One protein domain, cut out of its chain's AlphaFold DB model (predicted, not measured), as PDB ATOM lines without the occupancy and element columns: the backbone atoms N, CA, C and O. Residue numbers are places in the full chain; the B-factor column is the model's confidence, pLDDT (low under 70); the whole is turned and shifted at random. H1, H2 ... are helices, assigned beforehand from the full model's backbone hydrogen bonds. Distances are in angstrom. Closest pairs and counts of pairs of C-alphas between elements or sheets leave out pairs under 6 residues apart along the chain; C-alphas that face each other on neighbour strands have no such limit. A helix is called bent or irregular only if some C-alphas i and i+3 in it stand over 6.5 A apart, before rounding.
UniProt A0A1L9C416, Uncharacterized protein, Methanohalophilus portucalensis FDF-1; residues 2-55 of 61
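What this domain is: This is residues 2 to 55 of the 61 residues of an uncharacterized protein of Methanohalophilus portucalensis FDF-1 (UniProt A0A1L9C416). What does the printed part look like from its first residue on? It is a helical hairpin, H1 and H2 side by side and joined by a tight turn, from which a long strung-out link, residues 36 to 48, leads away to the short helix H3. H3 touches neither of the other two helices, and the link and H3 add much of the length. What is it made of? The 54 printed residues hold three named helices, in the order H1, H2, H3, and no named strand; the class is all helix. How compact is it? It is extended, with a radius of gyration of the C-alphas of 16.2 A and spans of 45 by 19 by 16 A.

Where its parts are: Where does the first helix run? H1 holds residues 2 to 16 and goes from C-alpha 2 at (213.543, 179.424, 250.907) to C-alpha 16 at (216.084, 172.680, 230.520), 21.6 A from first to last C-alpha. Where is the second helix? H2 holds residues 21 to 35, from C-alpha 21 at (211.938, 166.854, 229.227) to C-alpha 35 at (208.943, 175.295, 248.062), and measures 20.9 A. What comes last? H3 holds residues 49 to 53, spans 6.4 A and has its last C-alpha, that of Met 53, at (196.364, 197.434, 249.772).

How they stand to each other: How do H1 and H2 stand to each other? They form a helical hairpin and touch, with 37 pairs of C-alphas within 8 A. Their closest C-alphas, those of Gly 13 and Gly 24, are 4.2 A apart, and the centres are 8.2 A apart. Their lines stand at a shallow tilt of 8 degrees, and they run opposite ways. Where is H3? It is apart from H1 and apart from H2, with no C-alpha within 8 A of either. What do the backbones show? In H1, H2 and H3 every O i to N i+4 pair is within hydrogen-bond range. None of the three helices is bent or irregular.

The domain as a whole: How large is the whole? Its outline is a rod, and the two C-alphas farthest apart, those of Asn 20 and Leu 54, are 45.6 A apart. The first and last printed C-alphas, those of Lys 2 and Gly 55, are 25.0 A apart. How is it joined? The link from H1 to H2, 4 residues, is tight, while that from H2 to H3, 13 residues, is long; the printed part has no cut. Where is the model less sure? The mean pLDDT of the printed part is 87.0, and residues 37 to 39 and residue 41, which belong to the long link, are under 70.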
ATOM      1  N   LYS A   2     213.871 180.772 251.439       71.44
ATOM      2  CA  LYS A   2     213.543 179.424 250.907       71.44
ATOM      3  C   LYS A   2     212.682 179.427 249.629       71.44
ATOM      4  O   LYS A   2     212.997 178.712 248.688       71.44
ATOM      5  N   GLY A   3     211.654 180.280 249.566       80.62
ATOM      6  CA  GLY A   3     210.786 180.385 248.384       80.62
ATOM      7  C   GLY A   3     211.490 180.923 247.132       80.62
ATOM      8  O   GLY A   3     211.195 180.462 246.036       80.62
ATOM      9  N   ILE A   4     212.452 181.842 247.296       85.94
ATOM     10  CA  ILE A   4     213.225 182.413 246.178       85.94
ATOM     11  C   ILE A   4     214.150 181.342 245.590       85.94
ATOM     12  O   ILE A   4     214.132 181.109 244.385       85.94
ATOM     13  N   ALA A   5     214.885 180.620 246.442       87.62
ATOM     14  CA  ALA A   5     215.728 179.508 246.004       87.62
ATOM     15  C   ALA A   5     214.914 178.419 245.280       87.62
ATOM     16  O   ALA A   5     215.311 177.955 244.214       87.62
ATOM     17  N   ALA A   6     213.738 178.066 245.810       89.12
ATOM     18  CA  ALA A   6     212.834 177.116 245.169       89.12
ATOM     19  C   ALA A   6     212.344 177.609 243.795       89.12
ATOM     20  O   ALA A   6     212.344 176.837 242.839       89.12
ATOM     21  N   SER A   7     211.986 178.895 243.657       89.81
ATOM     22  CA  SER A   7     211.600 179.464 242.358       89.81
ATOM     23  C   SER A   7     212.741 179.476 241.342       89.81
ATOM     24  O   SER A   7     212.496 179.230 240.166       89.81
ATOM     25  N   THR A   8     213.988 179.682 241.778       92.56
ATOM     26  CA  THR A   8     215.157 179.612 240.892       92.56
ATOM     27  C   THR A   8     215.382 178.193 240.374       92.56
ATOM     28  O   THR A   8     215.643 178.011 239.189       92.56
ATOM     29  N   ILE A   9     215.219 177.175 241.225       92.31
ATOM     30  CA  ILE A   9     215.324 175.763 240.819       92.31
ATOM     31  C   ILE A   9     214.236 175.410 239.794       92.31
ATOM     32  O   ILE A   9     214.526 174.767 238.786       92.31
ATOM     33  N   VAL A  10     213.001 175.881 240.010       93.94
ATOM     34  CA  VAL A  10     211.905 175.711 239.041       93.94
ATOM     35  C   VAL A  10     212.231 176.390 237.710       93.94
ATOM     36  O   VAL A  10     212.017 175.791 236.658       93.94
ATOM     37  N   LEU A  11     212.779 177.607 237.740       94.81
ATOM     38  CA  LEU A  11     213.155 178.341 236.532       94.81
ATOM     39  C   LEU A  11     214.234 177.601 235.731       94.81
ATOM     40  O   LEU A  11     214.097 177.449 234.520       94.81
ATOM     41  N   ILE A  12     215.271 177.093 236.403       94.81
ATOM     42  CA  ILE A  12     216.326 176.287 235.773       94.81
ATOM     43  C   ILE A  12     215.722 175.040 235.116       94.81
ATOM     44  O   ILE A  12     216.010 174.759 233.955       94.81
ATOM     45  N   GLY A  13     214.840 174.325 235.821       95.00
ATOM     46  CA  GLY A  13     214.155 173.157 235.267       95.00
ATOM     47  C   GLY A  13     213.331 173.489 234.020       95.00
ATOM     48  O   GLY A  13     213.457 172.803 233.010       95.00
ATOM     49  N   ALA A  14     212.569 174.588 234.052       95.81
ATOM     50  CA  ALA A  14     211.746 175.037 232.930       95.81
ATOM     51  C   ALA A  14     212.572 175.401 231.682       95.81
ATOM     52  O   ALA A  14     212.142 175.118 230.566       95.81
ATOM     53  N   VAL A  15     213.766 175.981 231.857       97.12
ATOM     54  CA  VAL A  15     214.692 176.281 230.747       97.12
ATOM     55  C   VAL A  15     215.299 175.005 230.150       97.12
ATOM     56  O   VAL A  15     215.571 174.959 228.955       97.12
ATOM     57  N   ILE A  16     215.495 173.957 230.956       95.94
ATOM     58  CA  ILE A  16     216.084 172.680 230.520       95.94
ATOM     59  C   ILE A  16     215.045 171.766 229.847       95.94
ATOM     60  O   ILE A  16     215.403 170.981 228.968       95.94
ATOM     61  N   THR A  17     213.763 171.870 230.210       96.81
ATOM     62  CA  THR A  17     212.678 171.020 229.685       96.81
ATOM     63  C   THR A  17     212.629 170.914 228.150       96.81
ATOM     64  O   THR A  17     212.465 169.793 227.670       96.81
ATOM     65  N   PRO A  18     212.804 171.991 227.355       96.06
ATOM     66  CA  PRO A  18     212.815 171.895 225.893       96.06
ATOM     67  C   PRO A  18     213.963 171.046 225.327       96.06
ATOM     68  O   PRO A  18     213.822 170.483 224.247       96.06
ATOM     69  N   LEU A  19     215.092 170.954 226.038       96.56
ATOM     70  CA  LEU A  19     216.273 170.183 225.626       96.56
ATOM     71  C   LEU A  19     216.194 168.730 226.103       96.56
ATOM     72  O   LEU A  19     216.562 167.807 225.380       96.56
ATOM     73  N   ASN A  20     215.732 168.523 227.336       96.00
ATOM     74  CA  ASN A  20     215.535 167.201 227.913       96.00
ATOM     75  C   ASN A  20     214.339 167.229 228.879       96.00
ATOM     76  O   ASN A  20     214.492 167.648 230.034       96.00
ATOM     77  N   PRO A  21     213.159 166.760 228.435       95.38
ATOM     78  CA  PRO A  21     211.938 166.854 229.227       95.38
ATOM     79  C   PRO A  21     212.035 166.147 230.578       95.38
ATOM     80  O   PRO A  21     211.607 166.708 231.582       95.38
ATOM     81  N   ASN A  22     212.649 164.960 230.626       96.88
ATOM     82  CA  ASN A  22     212.755 164.159 231.848       96.88
ATOM     83  C   ASN A  22     213.592 164.868 232.919       96.88
ATOM     84  O   ASN A  22     213.172 164.972 234.072       96.88
ATOM     85  N   ILE A  23     214.758 165.396 232.532       95.38
ATOM     86  CA  ILE A  23     215.649 166.110 233.456       95.38
ATOM     87  C   ILE A  23     215.031 167.451 233.865       95.38
ATOM     88  O   ILE A  23     215.008 167.777 235.050       95.38
ATOM     89  N   GLY A  24     214.488 168.217 232.915       95.44
ATOM     90  CA  GLY A  24     213.870 169.512 233.210       95.44
ATOM     91  C   GLY A  24     212.681 169.389 234.165       95.44
ATOM     92  O   GLY A  24     212.620 170.092 235.176       95.44
ATOM     93  N   LEU A  25     211.780 168.432 233.911       96.00
ATOM     94  CA  LEU A  25     210.637 168.157 234.787       96.00
ATOM     95  C   LEU A  25     211.073 167.701 236.182       96.00
ATOM     96  O   LEU A  25     210.476 168.137 237.164       96.00
ATOM     97  N   LEU A  26     212.131 166.891 236.296       95.88
ATOM     98  CA  LEU A  26     212.671 166.489 237.596       95.88
ATOM     99  C   LEU A  26     213.089 167.709 238.433       95.88
ATOM    100  O   LEU A  26     212.702 167.815 239.597       95.88
ATOM    101  N   PHE A  27     213.814 168.663 237.843       94.06
ATOM    102  CA  PHE A  27     214.202 169.899 238.534       94.06
ATOM    103  C   PHE A  27     212.995 170.753 238.933       94.06
ATOM    104  O   PHE A  27     212.945 171.246 240.062       94.06
ATOM    105  N   VAL A  28     211.996 170.883 238.055       93.75
ATOM    106  CA  VAL A  28     210.745 171.592 238.372       93.75
ATOM    107  C   VAL A  28     210.046 170.952 239.573       93.75
ATOM    108  O   VAL A  28     209.661 171.654 240.510       93.75
ATOM    109  N   LEU A  29     209.923 169.624 239.590       93.19
ATOM    110  CA  LEU A  29     209.273 168.888 240.672       93.19
ATOM    111  C   LEU A  29     210.040 169.007 241.993       93.19
ATOM    112  O   LEU A  29     209.419 169.245 243.028       93.19
ATOM    113  N   ILE A  30     211.375 168.926 241.970       92.50
ATOM    114  CA  ILE A  30     212.215 169.155 243.157       92.50
ATOM    115  C   ILE A  30     212.018 170.581 243.681       92.50
ATOM    116  O   ILE A  30     211.798 170.777 244.877       92.50
ATOM    117  N   GLY A  31     212.044 171.581 242.797       90.88
ATOM    118  CA  GLY A  31     211.814 172.976 243.164       90.88
ATOM    119  C   GLY A  31     210.439 173.187 243.804       90.88
ATOM    120  O   GLY A  31     210.336 173.838 244.844       90.88
ATOM    121  N   MET A  32     209.388 172.572 243.251       88.62
ATOM    122  CA  MET A  32     208.044 172.609 243.839       88.62
ATOM    123  C   MET A  32     207.971 171.892 245.192       88.62
ATOM    124  O   MET A  32     207.416 172.448 246.141       88.62
ATOM    125  N   PHE A  33     208.574 170.707 245.311       88.00
ATOM    126  CA  PHE A  33     208.614 169.933 246.553       88.00
ATOM    127  C   PHE A  33     209.313 170.701 247.684       88.00
ATOM    128  O   PHE A  33     208.818 170.757 248.812       88.00
ATOM    129  N   LEU A  34     210.436 171.359 247.379       87.38
ATOM    130  CA  LEU A  34     211.186 172.169 248.338       87.38
ATOM    131  C   LEU A  34     210.484 173.483 248.702       87.38
ATOM    132  O   LEU A  34     210.673 173.974 249.817       87.38
ATOM    133  N   ASN A  35     209.671 174.050 247.802       86.62
ATOM    134  CA  ASN A  35     208.943 175.295 248.062       86.62
ATOM    135  C   ASN A  35     208.004 175.153 249.273       86.62
ATOM    136  O   ASN A  35     207.811 176.126 250.000       86.62
ATOM    137  N   LYS A  36     207.450 173.948 249.512       73.75
ATOM    138  CA  LYS A  36     206.530 173.625 250.628       73.75
ATOM    139  C   LYS A  36     205.442 174.683 250.859       73.75
ATOM    140  O   LYS A  36     204.960 174.859 251.978       73.75
ATOM    141  N   LYS A  37     205.070 175.430 249.815       68.12
ATOM    142  CA  LYS A  37     204.099 176.513 249.908       68.12
ATOM    143  C   LYS A  37     202.731 175.858 250.072       68.12
ATOM    144  O   LYS A  37     202.152 175.398 249.095       68.12
ATOM    145  N   GLY A  38     202.293 175.725 251.324       66.88
ATOM    146  CA  GLY A  38     201.008 175.129 251.677       66.88
ATOM    147  C   GLY A  38     199.827 175.929 251.130       66.88
ATOM    148  O   GLY A  38     200.000 177.003 250.541       66.88
ATOM    149  N   ALA A  39     198.620 175.402 251.338       66.81
ATOM    150  CA  ALA A  39     197.392 176.120 251.026       66.81
ATOM    151  C   ALA A  39     197.434 177.505 251.689       66.81
ATOM    152  O   ALA A  39     197.680 177.622 252.888       66.81
ATOM    153  N   ARG A  40     197.255 178.561 250.890       71.06
ATOM    154  CA  ARG A  40     197.144 179.915 251.433       71.06
ATOM    155  C   ARG A  40     195.844 179.990 252.217       71.06
ATOM    156  O   ARG A  40     194.787 179.715 251.651       71.06
ATOM    157  N   GLU A  41     195.924 180.390 253.478       69.88
ATOM    158  CA  GLU A  41     194.731 180.769 254.225       69.88
ATOM    159  C   GLU A  41     193.998 181.894 253.488       69.88
ATOM    160  O   GLU A  41     194.612 182.783 252.880       69.88
ATOM    161  N   LYS A  42     192.664 181.836 253.501       72.94
ATOM    162  CA  LYS A  42     191.832 182.903 252.950       72.94
ATOM    163  C   LYS A  42     191.838 184.080 253.921       72.94
ATOM    164  O   LYS A  42     191.025 184.154 254.827       72.94
ATOM    165  N   VAL A  43     192.777 184.988 253.690       75.56
ATOM    166  CA  VAL A  43     192.984 186.215 254.480       75.56
ATOM    167  C   VAL A  43     192.051 187.367 254.073       75.56
ATOM    168  O   VAL A  43     192.001 188.393 254.745       75.56
ATOM    169  N   PHE A  44     191.376 187.224 252.928       78.44
ATOM    170  CA  PHE A  44     190.545 188.253 252.305       78.44
ATOM    171  C   PHE A  44     189.341 187.584 251.624       78.44
ATOM    172  O   PHE A  44     189.452 187.083 250.503       78.44
ATOM    173  N   ASN A  45     188.228 187.529 252.334       79.44
ATOM    174  CA  ASN A  45     186.909 187.103 251.905       79.44
ATOM    175  C   ASN A  45     186.058 188.310 251.466       79.44
ATOM    176  O   ASN A  45     185.425 188.208 250.422       79.44
ATOM    177  N   ASP A  46     186.131 189.455 252.166       79.19
ATOM    178  CA  ASP A  46     185.295 190.654 251.911       79.19
ATOM    179  C   ASP A  46     186.115 191.955 251.733       79.19
ATOM    180  O   ASP A  46     185.791 193.033 252.251       79.19
ATOM    181  N   ALA A  47     187.227 191.866 250.995       81.56
ATOM    182  CA  ALA A  47     188.079 193.018 250.697       81.56
ATOM    183  C   ALA A  47     188.361 193.166 249.194       81.56
ATOM    184  O   ALA A  47     188.963 192.291 248.560       81.56
ATOM    185  N   ASN A  48     187.992 194.321 248.639       83.88
ATOM    186  CA  ASN A  48     188.360 194.740 247.287       83.88
ATOM    187  C   ASN A  48     189.856 195.094 247.201       83.88
ATOM    188  O   ASN A  48     190.516 195.346 248.206       83.88
ATOM    189  N   ALA A  49     190.425 195.124 245.991       84.69
ATOM    190  CA  ALA A  49     191.873 195.279 245.782       84.69
ATOM    191  C   ALA A  49     192.496 196.498 246.499       84.69
ATOM    192  O   ALA A  49     193.572 196.381 247.086       84.69
ATOM    193  N   THR A  50     191.806 197.640 246.501       87.12
ATOM    194  CA  THR A  50     192.218 198.857 247.219       87.12
ATOM    195  C   THR A  50     192.181 198.682 248.733       87.12
ATOM    196  O   THR A  50     193.109 199.099 249.415       87.12
ATOM    197  N   GLU A  51     191.166 198.015 249.275       84.12
ATOM    198  CA  GLU A  51     191.067 197.750 250.714       84.12
ATOM    199  C   GLU A  51     192.174 196.802 251.193       84.12
ATOM    200  O   GLU A  51     192.763 197.015 252.251       84.12
ATOM    201  N   ARG A  52     192.528 195.799 250.377       84.75
ATOM    202  CA  ARG A  52     193.646 194.878 250.655       84.75
ATOM    203  C   ARG A  52     194.982 195.613 250.688       84.75
ATOM    204  O   ARG A  52     195.821 195.314 251.532       84.75
ATOM    205  N   MET A  53     195.175 196.577 249.788       85.12
ATOM    206  CA  MET A  53     196.364 197.434 249.772       85.12
ATOM    207  C   MET A  53     196.449 198.307 251.029       85.12
ATOM    208  O   MET A  53     197.535 198.495 251.565       85.12
ATOM    209  N   LEU A  54     195.307 198.795 251.522       88.62
ATOM    210  CA  LEU A  54     195.205 199.570 252.762       88.62
ATOM    211  C   LEU A  54     195.293 198.703 254.032       88.62
ATOM    212  O   LEU A  54     195.178 199.226 255.137       88.62
ATOM    213  N   GLY A  55     195.513 197.392 253.893       82.38
ATOM    214  CA  GLY A  55     195.722 196.482 255.015       82.38
ATOM    215  C   GLY A  55     194.447 195.902 255.625       82.38
ATOM    216  O   GLY A  55     194.529 195.279 256.678       82.38
TER     217      GLY A  55